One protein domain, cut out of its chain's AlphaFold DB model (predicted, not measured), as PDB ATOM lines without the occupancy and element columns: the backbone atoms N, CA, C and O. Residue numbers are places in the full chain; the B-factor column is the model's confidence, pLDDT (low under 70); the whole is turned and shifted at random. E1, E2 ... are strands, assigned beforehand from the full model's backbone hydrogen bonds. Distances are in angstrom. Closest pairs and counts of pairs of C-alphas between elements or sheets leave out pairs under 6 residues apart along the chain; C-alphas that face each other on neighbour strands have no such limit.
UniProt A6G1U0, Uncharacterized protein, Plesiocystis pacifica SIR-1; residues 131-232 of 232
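Overview. This is residues 131 to 232 of the 232 residues of an uncharacterized protein of Plesiocystis pacifica SIR-1 (UniProt A6G1U0). With little regular structure, three small hairpins are joined by loops: E3-E4 and E5-E6 make one strongly twisted sheet, and E1-E2 packs on E4 through E2. The 102 printed residues include 34 in six named strands, E1 to E6 in order, under half; the class is all strand. The larger sheet, order E3, E4, E6, E5, is antiparallel. The whole is compact, radius of gyration of the C-alphas 12.5 A, spans 34 by 31 by 23 A.

Arrangement. First find the antiparallel hairpin E1, residues 143 to 146, and E2, 155 to 158; N 144 and O 157, 2.9 A, are within hydrogen-bond range. In the hairpin E3, 183 to 189, and E4, 195 to 202, look at N 185 and O 198, 2.9 A. In the hairpin E5, 213 to 217, and E6, 226 to 231, N 216 and O 228 are 2.9 A apart. E4 and E6 are antiparallel neighbours, with N 227 and O 201 at 2.7 A. The closest C-alphas of E2 and E4, Pro 158 and Cys 197, are 5.5 A apart.

Along the chain. Find C-alpha 143, where E1 begins, at (54.553, -26.282, 17.635). E3 spans 17.2 A, E4 21.5 A and E6 16.6 A, ending at C-alpha 231, (42.777, -17.481, 15.925).

Size, cuts and confidence. The printed part has no cut; the link E2 to E3 is long. Residues 162 to 170, 192 to 193 and 219 to 224 have pLDDT under 70.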
ATOM      1  N   PRO A 131      58.816 -17.714  13.147       71.00
ATOM      2  CA  PRO A 131      57.670 -17.082  13.777       71.00
ATOM      3  C   PRO A 131      56.892 -18.145  14.560       71.00
ATOM      4  O   PRO A 131      56.299 -19.047  13.969       71.00
ATOM      5  N   TYR A 132      56.912 -18.024  15.883       82.81
ATOM      6  CA  TYR A 132      56.098 -18.826  16.793       82.81
ATOM      7  C   TYR A 132      54.715 -18.193  16.990       82.81
ATOM      8  O   TYR A 132      54.512 -17.018  16.673       82.81
ATOM      9  N   TYR A 133      53.782 -18.948  17.570       86.19
ATOM     10  CA  TYR A 133      52.427 -18.503  17.913       86.19
ATOM     11  C   TYR A 133      51.517 -18.267  16.701       86.19
ATOM     12  O   TYR A 133      50.719 -17.332  16.674       86.19
ATOM     13  N   GLY A 134      51.654 -19.110  15.674       86.31
ATOM     14  CA  GLY A 134      50.891 -19.007  14.431       86.31
ATOM     15  C   GLY A 134      49.440 -19.507  14.501       86.31
ATOM     16  O   GLY A 134      48.957 -20.018  15.513       86.31
ATOM     17  N   ALA A 135      48.747 -19.396  13.364       87.38
ATOM     18  CA  ALA A 135      47.377 -19.872  13.203       87.38
ATOM     19  C   ALA A 135      47.326 -21.374  12.839       87.38
ATOM     20  O   ALA A 135      47.931 -21.789  11.839       87.38
ATOM     21  N   PRO A 136      46.561 -22.206  13.570       82.88
ATOM     22  CA  PRO A 136      46.309 -23.586  13.171       82.88
ATOM     23  C   PRO A 136      45.500 -23.638  11.859       82.88
ATOM     24  O   PRO A 136      44.746 -22.713  11.553       82.88
ATOM     25  N   PRO A 137      45.627 -24.711  11.049       75.50
ATOM     26  CA  PRO A 137      46.342 -25.966  11.313       75.50
ATOM     27  C   PRO A 137      47.827 -25.965  10.902       75.50
ATOM     28  O   PRO A 137      48.474 -27.006  10.983       75.50
ATOM     29  N   ASN A 138      48.370 -24.845  10.420       80.12
ATOM     30  CA  ASN A 138      49.708 -24.787   9.821       80.12
ATOM     31  C   ASN A 138      50.807 -24.513  10.866       80.12
ATOM     32  O   ASN A 138      51.615 -23.602  10.686       80.12
ATOM     33  N   CYS A 139      50.823 -25.286  11.952       84.00
ATOM     34  CA  CYS A 139      51.835 -25.162  13.003       84.00
ATOM     35  C   CYS A 139      53.207 -25.655  12.525       84.00
ATOM     36  O   CYS A 139      53.288 -26.567  11.695       84.00
ATOM     37  N   GLN A 140      54.282 -25.035  13.022       79.62
ATOM     38  CA  GLN A 140      55.648 -25.487  12.742       79.62
ATOM     39  C   GLN A 140      55.951 -26.832  13.423       79.62
ATOM     40  O   GLN A 140      55.176 -27.320  14.242       79.62
ATOM     41  N   ALA A 141      57.077 -27.460  13.070       71.06
ATOM     42  CA  ALA A 141      57.433 -28.790  13.571       71.06
ATOM     43  C   ALA A 141      57.618 -28.840  15.101       71.06
ATOM     44  O   ALA A 141      57.336 -29.872  15.705       71.06
ATOM     45  N   GLU A 142      58.057 -27.739  15.721       71.31
ATOM     46  CA  GLU A 142      58.163 -27.600  17.179       71.31
ATOM     47  C   GLU A 142      56.918 -26.975  17.843       71.31
ATOM     48  O   GLU A 142      56.964 -26.624  19.022       71.31
ATOM     49  N   GLU A 143      55.801 -26.843  17.120       83.06
ATOM     50  CA  GLU A 143      54.553 -26.282  17.635       83.06
ATOM     51  C   GLU A 143      53.395 -27.276  17.557       83.06
ATOM     52  O   GLU A 143      53.217 -28.009  16.583       83.06
ATOM     53  N   MET A 144      52.538 -27.239  18.570       83.88
ATOM     54  CA  MET A 144      51.321 -28.036  18.626       83.88
ATOM     55  C   MET A 144      50.088 -27.145  18.458       83.88
ATOM     56  O   MET A 144      50.034 -26.066  19.049       83.88
ATOM     57  N   PRO A 145      49.071 -27.565  17.688       87.38
ATOM     58  CA  PRO A 145      47.799 -26.860  17.650       87.38
ATOM     59  C   PRO A 145      47.071 -27.056  18.983       87.38
ATOM     60  O   PRO A 145      46.677 -28.174  19.323       87.38
ATOM     61  N   ILE A 146      46.874 -25.969  19.724       85.81
ATOM     62  CA  ILE A 146      46.182 -25.953  21.013       85.81
ATOM     63  C   ILE A 146      44.845 -25.228  20.867       85.81
ATOM     64  O   ILE A 146      44.752 -24.146  20.287       85.81
ATOM     65  N   GLY A 147      43.799 -25.840  21.417       86.62
ATOM     66  CA  GLY A 147      42.488 -25.234  21.610       86.62
ATOM     67  C   GLY A 147      42.104 -25.338  23.078       86.62
ATOM     68  O   GLY A 147      42.179 -26.419  23.666       86.62
ATOM     69  N   ILE A 148      41.707 -24.218  23.678       82.62
ATOM     70  CA  ILE A 148      41.332 -24.175  25.091       82.62
ATOM     71  C   ILE A 148      39.825 -24.264  25.197       82.62
ATOM     72  O   ILE A 148      39.063 -23.527  24.578       82.62
ATOM     73  N   GLN A 149      39.388 -25.197  26.021       77.75
ATOM     74  CA  GLN A 149      37.983 -25.457  26.218       77.75
ATOM     75  C   GLN A 149      37.300 -24.270  26.903       77.75
ATOM     76  O   GLN A 149      37.622 -23.926  28.035       77.75
ATOM     77  N   GLY A 150      36.315 -23.686  26.222       76.56
ATOM     78  CA  GLY A 150      35.613 -22.492  26.697       76.56
ATOM     79  C   GLY A 150      36.132 -21.182  26.105       76.56
ATOM     80  O   GLY A 150      35.477 -20.167  26.317       76.56
ATOM     81  N   LEU A 151      37.223 -21.219  25.330       81.19
ATOM     82  CA  LEU A 151      37.642 -20.134  24.444       81.19
ATOM     83  C   LEU A 151      37.306 -20.497  22.994       81.19
ATOM     84  O   LEU A 151      37.276 -21.675  22.628       81.19
ATOM     85  N   GLU A 152      37.023 -19.491  22.173       81.88
ATOM     86  CA  GLU A 152      36.792 -19.693  20.745       81.88
ATOM     87  C   GLU A 152      38.130 -19.656  19.988       81.88
ATOM     88  O   GLU A 152      39.019 -18.859  20.297       81.88
ATOM     89  N   GLY A 153      38.288 -20.549  19.009       85.75
ATOM     90  CA  GLY A 153      39.498 -20.637  18.192       85.75
ATOM     91  C   GLY A 153      40.614 -21.511  18.772       85.75
ATOM     92  O   GLY A 153      40.405 -22.366  19.635       85.75
ATOM     93  N   GLY A 154      41.819 -21.323  18.238       88.75
ATOM     94  CA  GLY A 154      43.029 -22.024  18.668       88.75
ATOM     95  C   GLY A 154      44.298 -21.321  18.199       88.75
ATOM     96  O   GLY A 154      44.241 -20.346  17.456       88.75
ATOM     97  N   PHE A 155      45.453 -21.804  18.631       90.06
ATOM     98  CA  PHE A 155      46.755 -21.236  18.277       90.06
ATOM     99  C   PHE A 155      47.806 -22.343  18.208       90.06
ATOM    100  O   PHE A 155      47.662 -23.404  18.816       90.06
ATOM    101  N   CYS A 156      48.856 -22.109  17.433       90.19
ATOM    102  CA  CYS A 156      50.043 -22.945  17.451       90.19
ATOM    103  C   CYS A 156      50.885 -22.567  18.665       90.19
ATOM    104  O   CYS A 156      51.144 -21.394  18.909       90.19
ATOM    105  N   SER A 157      51.250 -23.561  19.462       88.50
ATOM    106  CA  SER A 157      51.909 -23.365  20.742       88.50
ATOM    107  C   SER A 157      53.226 -24.132  20.763       88.50
ATOM    108  O   SER A 157      53.206 -25.359  20.607       88.50
ATOM    109  N   PRO A 158      54.367 -23.451  20.945       87.56
ATOM    110  CA  PRO A 158      55.611 -24.144  21.211       87.56
ATOM    111  C   PRO A 158      55.539 -24.827  22.580       87.56
ATOM    112  O   PRO A 158      54.838 -24.369  23.489       87.56
ATOM    113  N   ILE A 159      56.263 -25.934  22.736       84.12
ATOM    114  CA  ILE A 159      56.463 -26.541  24.060       84.12
ATOM    115  C   ILE A 159      57.192 -25.540  24.975       84.12
ATOM    116  O   ILE A 159      57.742 -24.558  24.493       84.12
ATOM    117  N   CYS A 160      57.203 -25.733  26.288       85.69
ATOM    118  CA  CYS A 160      58.077 -24.943  27.153       85.69
ATOM    119  C   CYS A 160      59.465 -25.574  27.248       85.69
ATOM    120  O   CYS A 160      59.595 -26.781  27.463       85.69
ATOM    121  N   MET A 161      60.517 -24.762  27.141       76.12
ATOM    122  CA  MET A 161      61.891 -25.207  27.376       76.12
ATOM    123  C   MET A 161      62.253 -24.963  28.821       76.12
ATOM    124  O   MET A 161      62.841 -23.949  29.187       76.12
ATOM    125  N   CYS A 162      61.908 -25.938  29.643       69.00
ATOM    126  CA  CYS A 162      62.357 -25.960  31.013       69.00
ATOM    127  C   CYS A 162      62.691 -27.365  31.465       69.00
ATOM    128  O   CYS A 162      62.086 -28.350  31.054       69.00
ATOM    129  N   THR A 163      63.681 -27.428  32.343       60.38
ATOM    130  CA  THR A 163      64.093 -28.644  33.038       60.38
ATOM    131  C   THR A 163      63.218 -28.940  34.256       60.38
ATOM    132  O   THR A 163      63.254 -30.061  34.759       60.38
ATOM    133  N   ASP A 164      62.427 -27.965  34.714       62.56
ATOM    134  CA  ASP A 164      61.498 -28.101  35.836       62.56
ATOM    135  C   ASP A 164      60.066 -28.411  35.340       62.56
ATOM    136  O   ASP A 164      59.555 -27.683  34.482       62.56
ATOM    137  N   PRO A 165      59.392 -29.452  35.867       57.34
ATOM    138  CA  PRO A 165      58.000 -29.764  35.529       57.34
ATOM    139  C   PRO A 165      56.983 -28.681  35.939       57.34
ATOM    140  O   PRO A 165      55.892 -28.649  35.376       57.34
ATOM    141  N   ASN A 166      57.329 -27.781  36.864       60.69
ATOM    142  CA  ASN A 166      56.498 -26.662  37.329       60.69
ATOM    143  C   ASN A 166      56.915 -25.318  36.726       60.69
ATOM    144  O   ASN A 166      56.612 -24.249  37.258       60.69
ATOM    145  N   CYS A 167      57.673 -25.356  35.641       63.00
ATOM    146  CA  CYS A 167      58.156 -24.157  35.001       63.00
ATOM    147  C   CYS A 167      57.009 -23.293  34.475       63.00
ATOM    148  O   CYS A 167      56.374 -23.603  33.472       63.00
ATOM    149  N   MET A 168      56.807 -22.171  35.155       64.44
ATOM    150  CA  MET A 168      55.906 -21.105  34.745       64.44
ATOM    151  C   MET A 168      56.699 -19.811  34.600       64.44
ATOM    152  O   MET A 168      56.617 -18.913  35.435       64.44
ATOM    153  N   ASN A 169      57.533 -19.739  33.559       67.19
ATOM    154  CA  ASN A 169      58.319 -18.547  33.240       67.19
ATOM    155  C   ASN A 169      58.078 -18.105  31.784       67.19
ATOM    156  O   ASN A 169      57.835 -18.927  30.900       67.19
ATOM    157  N   ALA A 170      58.151 -16.797  31.546       65.50
ATOM    158  CA  ALA A 170      58.168 -16.178  30.226       65.50
ATOM    159  C   ALA A 170      59.457 -16.499  29.449       65.50
ATOM    160  O   ALA A 170      59.401 -16.696  28.240       65.50
ATOM    161  N   ASP A 171      60.597 -16.645  30.135       70.31
ATOM    162  CA  ASP A 171      61.887 -16.962  29.495       70.31
ATOM    163  C   ASP A 171      61.950 -18.396  28.938       70.31
ATOM    164  O   ASP A 171      62.818 -18.729  28.133       70.31
ATOM    165  N   ALA A 172      61.023 -19.258  29.367       79.81
ATOM    166  CA  ALA A 172      60.906 -20.631  28.883       79.81
ATOM    167  C   ALA A 172      60.224 -20.727  27.511       79.81
ATOM    168  O   ALA A 172      60.067 -21.831  26.985       79.81
ATOM    169  N   CYS A 173      59.806 -19.591  26.952       84.44
ATOM    170  CA  CYS A 173      59.074 -19.498  25.707       84.44
ATOM    171  C   CYS A 173      59.844 -18.680  24.667       84.44
ATOM    172  O   CYS A 173      60.563 -17.742  25.019       84.44
ATOM    173  N   PRO A 174      59.695 -19.000  23.373       83.50
ATOM    174  CA  PRO A 174      60.307 -18.203  22.327       83.50
ATOM    175  C   PRO A 174      59.700 -16.792  22.277       83.50
ATOM    176  O   PRO A 174      58.558 -16.588  22.720       83.50
ATOM    177  N   PRO A 175      60.438 -15.815  21.713       82.44
ATOM    178  CA  PRO A 175      59.965 -14.444  21.594       82.44
ATOM    179  C   PRO A 175      58.663 -14.370  20.788       82.44
ATOM    180  O   PRO A 175      58.456 -15.113  19.827       82.44
ATOM    181  N   VAL A 176      57.785 -13.452  21.193       84.94
ATOM    182  CA  VAL A 176      56.551 -13.153  20.456       84.94
ATOM    183  C   VAL A 176      56.868 -12.440  19.133       84.94
ATOM    184  O   VAL A 176      57.914 -11.794  19.031       84.94
ATOM    185  N   PRO A 177      55.982 -12.518  18.123       83.56
ATOM    186  CA  PRO A 177      56.172 -11.815  16.858       83.56
ATOM    187  C   PRO A 177      56.323 -10.298  17.037       83.56
ATOM    188  O   PRO A 177      55.712  -9.698  17.925       83.56
ATOM    189  N   ASP A 178      57.097  -9.661  16.155       81.81
ATOM    190  CA  ASP A 178      57.292  -8.211  16.173       81.81
ATOM    191  C   ASP A 178      55.961  -7.448  16.116       81.81
ATOM    192  O   ASP A 178      55.065  -7.761  15.332       81.81
ATOM    193  N   GLY A 179      55.854  -6.391  16.924       78.25
ATOM    194  CA  GLY A 179      54.658  -5.547  16.985       78.25
ATOM    195  C   GLY A 179      53.548  -6.075  17.898       78.25
ATOM    196  O   GLY A 179      52.542  -5.386  18.060       78.25
ATOM    197  N   VAL A 180      53.743  -7.233  18.534       87.31
ATOM    198  CA  VAL A 180      52.838  -7.772  19.555       87.31
ATOM    199  C   VAL A 180      53.218  -7.224  20.931       87.31
ATOM    200  O   VAL A 180      54.353  -7.353  21.377       87.31
ATOM    201  N   ALA A 181      52.255  -6.601  21.612       86.06
ATOM    202  CA  ALA A 181      52.419  -6.085  22.974       86.06
ATOM    203  C   ALA A 181      52.167  -7.144  24.065       86.06
ATOM    204  O   ALA A 181      52.507  -6.917  25.225       86.06
ATOM    205  N   GLY A 182      51.544  -8.270  23.706       84.00
ATOM    206  CA  GLY A 182      51.379  -9.423  24.589       84.00
ATOM    207  C   GLY A 182      52.709 -10.117  24.875       84.00
ATOM    208  O   GLY A 182      53.693  -9.934  24.162       84.00
ATOM    209  N   GLN A 183      52.739 -10.926  25.932       84.69
ATOM    210  CA  GLN A 183      53.947 -11.632  26.361       84.69
ATOM    211  C   GLN A 183      53.739 -13.140  26.264       84.69
ATOM    212  O   GLN A 183      52.702 -13.654  26.680       84.69
ATOM    213  N   GLY A 184      54.732 -13.845  25.721       86.25
ATOM    214  CA  GLY A 184      54.771 -15.303  25.747       86.25
ATOM    215  C   GLY A 184      54.998 -15.788  27.175       86.25
ATOM    216  O   GLY A 184      55.912 -15.314  27.847       86.25
ATOM    217  N   ALA A 185      54.165 -16.710  27.644       86.00
ATOM    218  CA  ALA A 185      54.314 -17.334  28.949       86.00
ATOM    219  C   ALA A 185      54.054 -18.837  28.873       86.00
ATOM    220  O   ALA A 185      53.124 -19.293  28.200       86.00
ATOM    221  N   CYS A 186      54.858 -19.597  29.616       87.44
ATOM    222  CA  CYS A 186      54.626 -21.013  29.841       87.44
ATOM    223  C   CYS A 186      53.532 -21.170  30.903       87.44
ATOM    224  O   CYS A 186      53.814 -21.251  32.094       87.44
ATOM    225  N   ALA A 187      52.272 -21.096  30.483       80.19
ATOM    226  CA  ALA A 187      51.125 -21.070  31.395       80.19
ATOM    227  C   ALA A 187      50.141 -22.219  31.156       80.19
ATOM    228  O   ALA A 187      49.203 -22.408  31.930       80.19
ATOM    229  N   LEU A 188      50.328 -22.978  30.079       82.00
ATOM    230  CA  LEU A 188      49.432 -24.060  29.710       82.00
ATOM    231  C   LEU A 188      50.071 -25.386  30.063       82.00
ATOM    232  O   LEU A 188      51.240 -25.607  29.773       82.00
ATOM    233  N   SER A 189      49.279 -26.278  30.632       82.00
ATOM    234  CA  SER A 189      49.653 -27.673  30.821       82.00
ATOM    235  C   SER A 189      48.698 -28.544  30.014       82.00
ATOM    236  O   SER A 189      47.564 -28.140  29.767       82.00
ATOM    237  N   ASP A 190      49.114 -29.732  29.594       76.00
ATOM    238  CA  ASP A 190      48.190 -30.757  29.098       76.00
ATOM    239  C   ASP A 190      47.633 -31.642  30.226       76.00
ATOM    240  O   ASP A 190      46.705 -32.399  29.991       76.00
ATOM    241  N   GLY A 191      48.159 -31.571  31.454       70.69
ATOM    242  CA  GLY A 191      47.803 -32.488  32.546       70.69
ATOM    243  C   GLY A 191      48.430 -33.891  32.448       70.69
ATOM    244  O   GLY A 191      48.316 -34.676  33.389       70.69
ATOM    245  N   MET A 192      49.132 -34.207  31.356       68.00
ATOM    246  CA  MET A 192      50.022 -35.371  31.203       68.00
ATOM    247  C   MET A 192      51.490 -35.038  31.517       68.00
ATOM    248  O   MET A 192      52.336 -35.934  31.499       68.00
ATOM    249  N   GLY A 193      51.784 -33.777  31.848       66.56
ATOM    250  CA  GLY A 193      53.112 -33.287  32.224       66.56
ATOM    251  C   GLY A 193      53.813 -32.489  31.123       66.56
ATOM    252  O   GLY A 193      54.960 -32.093  31.308       66.56
ATOM    253  N   GLY A 194      53.148 -32.247  29.991       73.69
ATOM    254  CA  GLY A 194      53.587 -31.299  28.977       73.69
ATOM    255  C   GLY A 194      53.156 -29.882  29.345       73.69
ATOM    256  O   GLY A 194      51.989 -29.651  29.659       73.69
ATOM    257  N   ASN A 195      54.092 -28.936  29.280       81.88
ATOM    258  CA  ASN A 195      53.802 -27.512  29.412       81.88
ATOM    259  C   ASN A 195      54.005 -26.808  28.066       81.88
ATOM    260  O   ASN A 195      54.923 -27.145  27.314       81.88
ATOM    261  N   TYR A 196      53.146 -25.836  27.777       86.06
ATOM    262  CA  TYR A 196      53.019 -25.179  26.485       86.06
ATOM    263  C   TYR A 196      52.961 -23.652  26.627       86.06
ATOM    264  O   TYR A 196      52.415 -23.102  27.591       86.06
ATOM    265  N   CYS A 197      53.530 -22.970  25.639       89.75
ATOM    266  CA  CYS A 197      53.672 -21.522  25.603       89.75
ATOM    267  C   CYS A 197      52.493 -20.847  24.901       89.75
ATOM    268  O   CYS A 197      52.107 -21.222  23.794       89.75
ATOM    269  N   ALA A 198      51.963 -19.781  25.492       89.75
ATOM    270  CA  ALA A 198      50.915 -18.974  24.875       89.75
ATOM    271  C   ALA A 198      51.166 -17.482  25.064       89.75
ATOM    272  O   ALA A 198      51.855 -17.073  25.997       89.75
ATOM    273  N   ILE A 199      50.584 -16.669  24.181       90.62
ATOM    274  CA  ILE A 199      50.631 -15.214  24.316       90.62
ATOM    275  C   ILE A 199      49.518 -14.784  25.266       90.62
ATOM    276  O   ILE A 199      48.332 -14.914  24.951       90.62
ATOM    277  N   ILE A 200      49.925 -14.257  26.417       88.88
ATOM    278  CA  ILE A 200      49.037 -13.637  27.391       88.88
ATOM    279  C   ILE A 200      48.740 -12.209  26.938       88.88
ATOM    280  O   ILE A 200      49.650 -11.440  26.610       88.88
ATOM    281  N   CYS A 201      47.463 -11.847  26.949       90.44
ATOM    282  CA  CYS A 201      46.981 -10.523  26.582       90.44
ATOM    283  C   CYS A 201      46.020  -9.983  27.648       90.44
ATOM    284  O   CYS A 201      45.440 -10.726  28.431       90.44
ATOM    285  N   MET A 202      45.845  -8.670  27.695       88.25
ATOM    286  CA  MET A 202      44.817  -7.998  28.483       88.25
ATOM    287  C   MET A 202      43.579  -7.751  27.626       88.25
ATOM    288  O   MET A 202      43.657  -7.275  26.495       88.25
ATOM    289  N   VAL A 203      42.397  -8.001  28.155       84.44
ATOM    290  CA  VAL A 203      41.171  -7.805  27.383       84.44
ATOM    291  C   VAL A 203      40.916  -6.310  27.184       84.44
ATOM    292  O   VAL A 203      40.865  -5.530  28.135       84.44
ATOM    293  N   GLY A 204      40.766  -5.897  25.924       80.00
ATOM    294  CA  GLY A 204      40.489  -4.508  25.545       80.00
ATOM    295  C   GLY A 204      41.710  -3.600  25.357       80.00
ATOM    296  O   GLY A 204      41.518  -2.405  25.147       80.00
ATOM    297  N   GLY A 205      42.940  -4.121  25.413       80.19
ATOM    298  CA  GLY A 205      44.125  -3.356  25.001       80.19
ATOM    299  C   GLY A 205      44.523  -3.623  23.544       80.19
ATOM    300  O   GLY A 205      44.364  -4.735  23.034       80.19
ATOM    301  N   ASP A 206      45.056  -2.599  22.884       81.12
ATOM    302  CA  ASP A 206      45.387  -2.621  21.458       81.12
ATOM    303  C   ASP A 206      46.715  -3.341  21.162       81.12
ATOM    304  O   ASP A 206      47.693  -3.189  21.893       81.12
ATOM    305  N   GLY A 207      46.768  -4.094  20.055       84.38
ATOM    306  CA  GLY A 207      48.008  -4.692  19.533       84.38
ATOM    307  C   GLY A 207      48.604  -5.814  20.388       84.38
ATOM    308  O   GLY A 207      49.788  -6.110  20.282       84.38
ATOM    309  N   GLN A 208      47.817  -6.426  21.270       87.56
ATOM    310  CA  GLN A 208      48.321  -7.450  22.194       87.56
ATOM    311  C   GLN A 208      48.412  -8.847  21.600       87.56
ATOM    312  O   GLN A 208      49.079  -9.700  22.173       87.56
ATOM    313  N   CYS A 209      47.763  -9.060  20.463       89.75
ATOM    314  CA  CYS A 209      47.800 -10.309  19.734       89.75
ATOM    315  C   CYS A 209      48.358 -10.075  18.330       89.75
ATOM    316  O   CYS A 209      48.194  -8.978  17.786       89.75
ATOM    317  N   PRO A 210      49.019 -11.089  17.748       88.25
ATOM    318  CA  PRO A 210      49.472 -11.040  16.365       88.25
ATOM    319  C   PRO A 210      48.303 -10.840  15.396       88.25
ATOM    320  O   PRO A 210      47.147 -11.130  15.712       88.25
ATOM    321  N   ASP A 211      48.611 -10.358  14.193       87.00
ATOM    322  CA  ASP A 211      47.607 -10.129  13.156       87.00
ATOM    323  C   ASP A 211      46.760 -11.387  12.904       87.00
ATOM    324  O   ASP A 211      47.276 -12.470  12.620       87.00
ATOM    325  N   GLY A 212      45.439 -11.225  12.991       85.25
ATOM    326  CA  GLY A 212      44.468 -12.309  12.818       85.25
ATOM    327  C   GLY A 212      44.124 -13.083  14.094       85.25
ATOM    328  O   GLY A 212      43.175 -13.862  14.054       85.25
ATOM    329  N   ALA A 213      44.825 -12.851  15.206       89.00
ATOM    330  CA  ALA A 213      44.446 -13.371  16.513       89.00
ATOM    331  C   ALA A 213      43.643 -12.337  17.316       89.00
ATOM    332  O   ALA A 213      43.848 -11.127  17.202       89.00
ATOM    333  N   MET A 214      42.736 -12.828  18.155       88.62
ATOM    334  CA  MET A 214      41.921 -12.043  19.076       88.62
ATOM    335  C   MET A 214      42.263 -12.417  20.516       88.62
ATOM    336  O   MET A 214      42.603 -13.561  20.804       88.62
ATOM    337  N   CYS A 215      42.203 -11.431  21.413       90.69
ATOM    338  CA  CYS A 215      42.411 -11.658  22.838       90.69
ATOM    339  C   CYS A 215      41.118 -12.183  23.465       90.69
ATOM    340  O   CYS A 215      40.197 -11.403  23.719       90.69
ATOM    341  N   GLU A 216      41.061 -13.487  23.709       88.31
ATOM    342  CA  GLU A 216      39.910 -14.144  24.317       88.31
ATOM    343  C   GLU A 216      40.040 -14.159  25.841       88.31
ATOM    344  O   GLU A 216      41.041 -14.620  26.391       88.31
ATOM    345  N   ASP A 217      39.020 -13.631  26.522       86.44
ATOM    346  CA  ASP A 217      38.972 -13.512  27.982       86.44
ATOM    347  C   ASP A 217      38.967 -14.895  28.636       86.44
ATOM    348  O   ASP A 217      38.055 -15.704  28.432       86.44
ATOM    349  N   LEU A 218      39.970 -15.145  29.476       77.19
ATOM    350  CA  LEU A 218      39.910 -16.241  30.423       77.19
ATOM    351  C   LEU A 218      38.985 -15.775  31.544       77.19
ATOM    352  O   LEU A 218      39.369 -14.953  32.373       77.19
ATOM    353  N   MET A 219      37.755 -16.292  31.561       65.75
ATOM    354  CA  MET A 219      36.741 -15.987  32.579       65.75
ATOM    355  C   MET A 219      37.086 -16.570  33.964       65.75
ATOM    356  O   MET A 219      36.233 -17.155  34.640       65.75
ATOM    357  N   ASP A 220      38.331 -16.423  34.397       61.31
ATOM    358  CA  ASP A 220      38.826 -16.835  35.691       61.31
ATOM    359  C   ASP A 220      38.671 -15.681  36.676       61.31
ATOM    360  O   ASP A 220      39.245 -14.600  36.533       61.31
ATOM    361  N   ALA A 221      37.901 -15.925  37.739       50.53
ATOM    362  CA  ALA A 221      37.633 -14.935  38.782       50.53
ATOM    363  C   ALA A 221      38.910 -14.417  39.477       50.53
ATOM    364  O   ALA A 221      38.859 -13.381  40.140       50.53
ATOM    365  N   MET A 222      40.035 -15.131  39.334       52.19
ATOM    366  CA  MET A 222      41.330 -14.765  39.908       52.19
ATOM    367  C   MET A 222      42.131 -13.769  39.054       52.19
ATOM    368  O   MET A 222      42.935 -13.042  39.625       52.19
ATOM    369  N   ASN A 223      41.891 -13.670  37.739       63.12
ATOM    370  CA  ASN A 223      42.598 -12.739  36.845       63.12
ATOM    371  C   ASN A 223      41.622 -11.996  35.914       63.12
ATOM    372  O   ASN A 223      41.634 -12.207  34.701       63.12
ATOM    373  N   PRO A 224      40.762 -11.112  36.457       67.19
ATOM    374  CA  PRO A 224      39.815 -10.368  35.638       67.19
ATOM    375  C   PRO A 224      40.550  -9.482  34.623       67.19
ATOM    376  O   PRO A 224      41.349  -8.625  35.002       67.19
ATOM    377  N   GLY A 225      40.232  -9.657  33.339       77.88
ATOM    378  CA  GLY A 225      40.797  -8.863  32.249       77.88
ATOM    379  C   GLY A 225      42.103  -9.400  31.668       77.88
ATOM    380  O   GLY A 225      42.738  -8.681  30.899       77.88
ATOM    381  N   VAL A 226      42.499 -10.632  31.998       85.38
ATOM    382  CA  VAL A 226      43.568 -11.365  31.307       85.38
ATOM    383  C   VAL A 226      42.944 -12.393  30.363       85.38
ATOM    384  O   VAL A 226      41.934 -13.018  30.672       85.38
ATOM    385  N   GLY A 227      43.543 -12.556  29.194       88.88
ATOM    386  CA  GLY A 227      43.103 -13.462  28.151       88.88
ATOM    387  C   GLY A 227      44.265 -14.103  27.406       88.88
ATOM    388  O   GLY A 227      45.439 -13.897  27.734       88.88
ATOM    389  N   LEU A 228      43.917 -14.877  26.385       89.44
ATOM    390  CA  LEU A 228      44.857 -15.557  25.501       89.44
ATOM    391  C   LEU A 228      44.590 -15.190  24.051       89.44
ATOM    392  O   LEU A 228      43.443 -15.078  23.629       89.44
ATOM    393  N   CYS A 229      45.662 -15.037  23.280       91.19
ATOM    394  CA  CYS A 229      45.540 -14.798  21.851       91.19
ATOM    395  C   CYS A 229      45.159 -16.086  21.113       91.19
ATOM    396  O   CYS A 229      45.940 -17.040  21.086       91.19
ATOM    397  N   THR A 230      43.987 -16.104  20.485       90.06
ATOM    398  CA  THR A 230      43.495 -17.232  19.683       90.06
ATOM    399  C   THR A 230      43.120 -16.784  18.271       90.06
ATOM    400  O   THR A 230      42.755 -15.632  18.038       90.06
ATOM    401  N   TYR A 231      43.222 -17.693  17.302       88.94
ATOM    402  CA  TYR A 231      42.777 -17.481  15.925       88.94
ATOM    403  C   TYR A 231      41.399 -18.115  15.716       88.94
ATOM    404  O   TYR A 231      41.221 -19.305  15.999       88.94
ATOM    405  N   ILE A 232      40.453 -17.319  15.204       80.94
ATOM    406  CA  ILE A 232      39.051 -17.688  14.928       80.94
ATOM    407  C   ILE A 232      38.737 -17.745  13.430       80.94
ATOM    408  O   ILE A 232      39.342 -16.969  12.654       80.94
TER     409      ILE A 232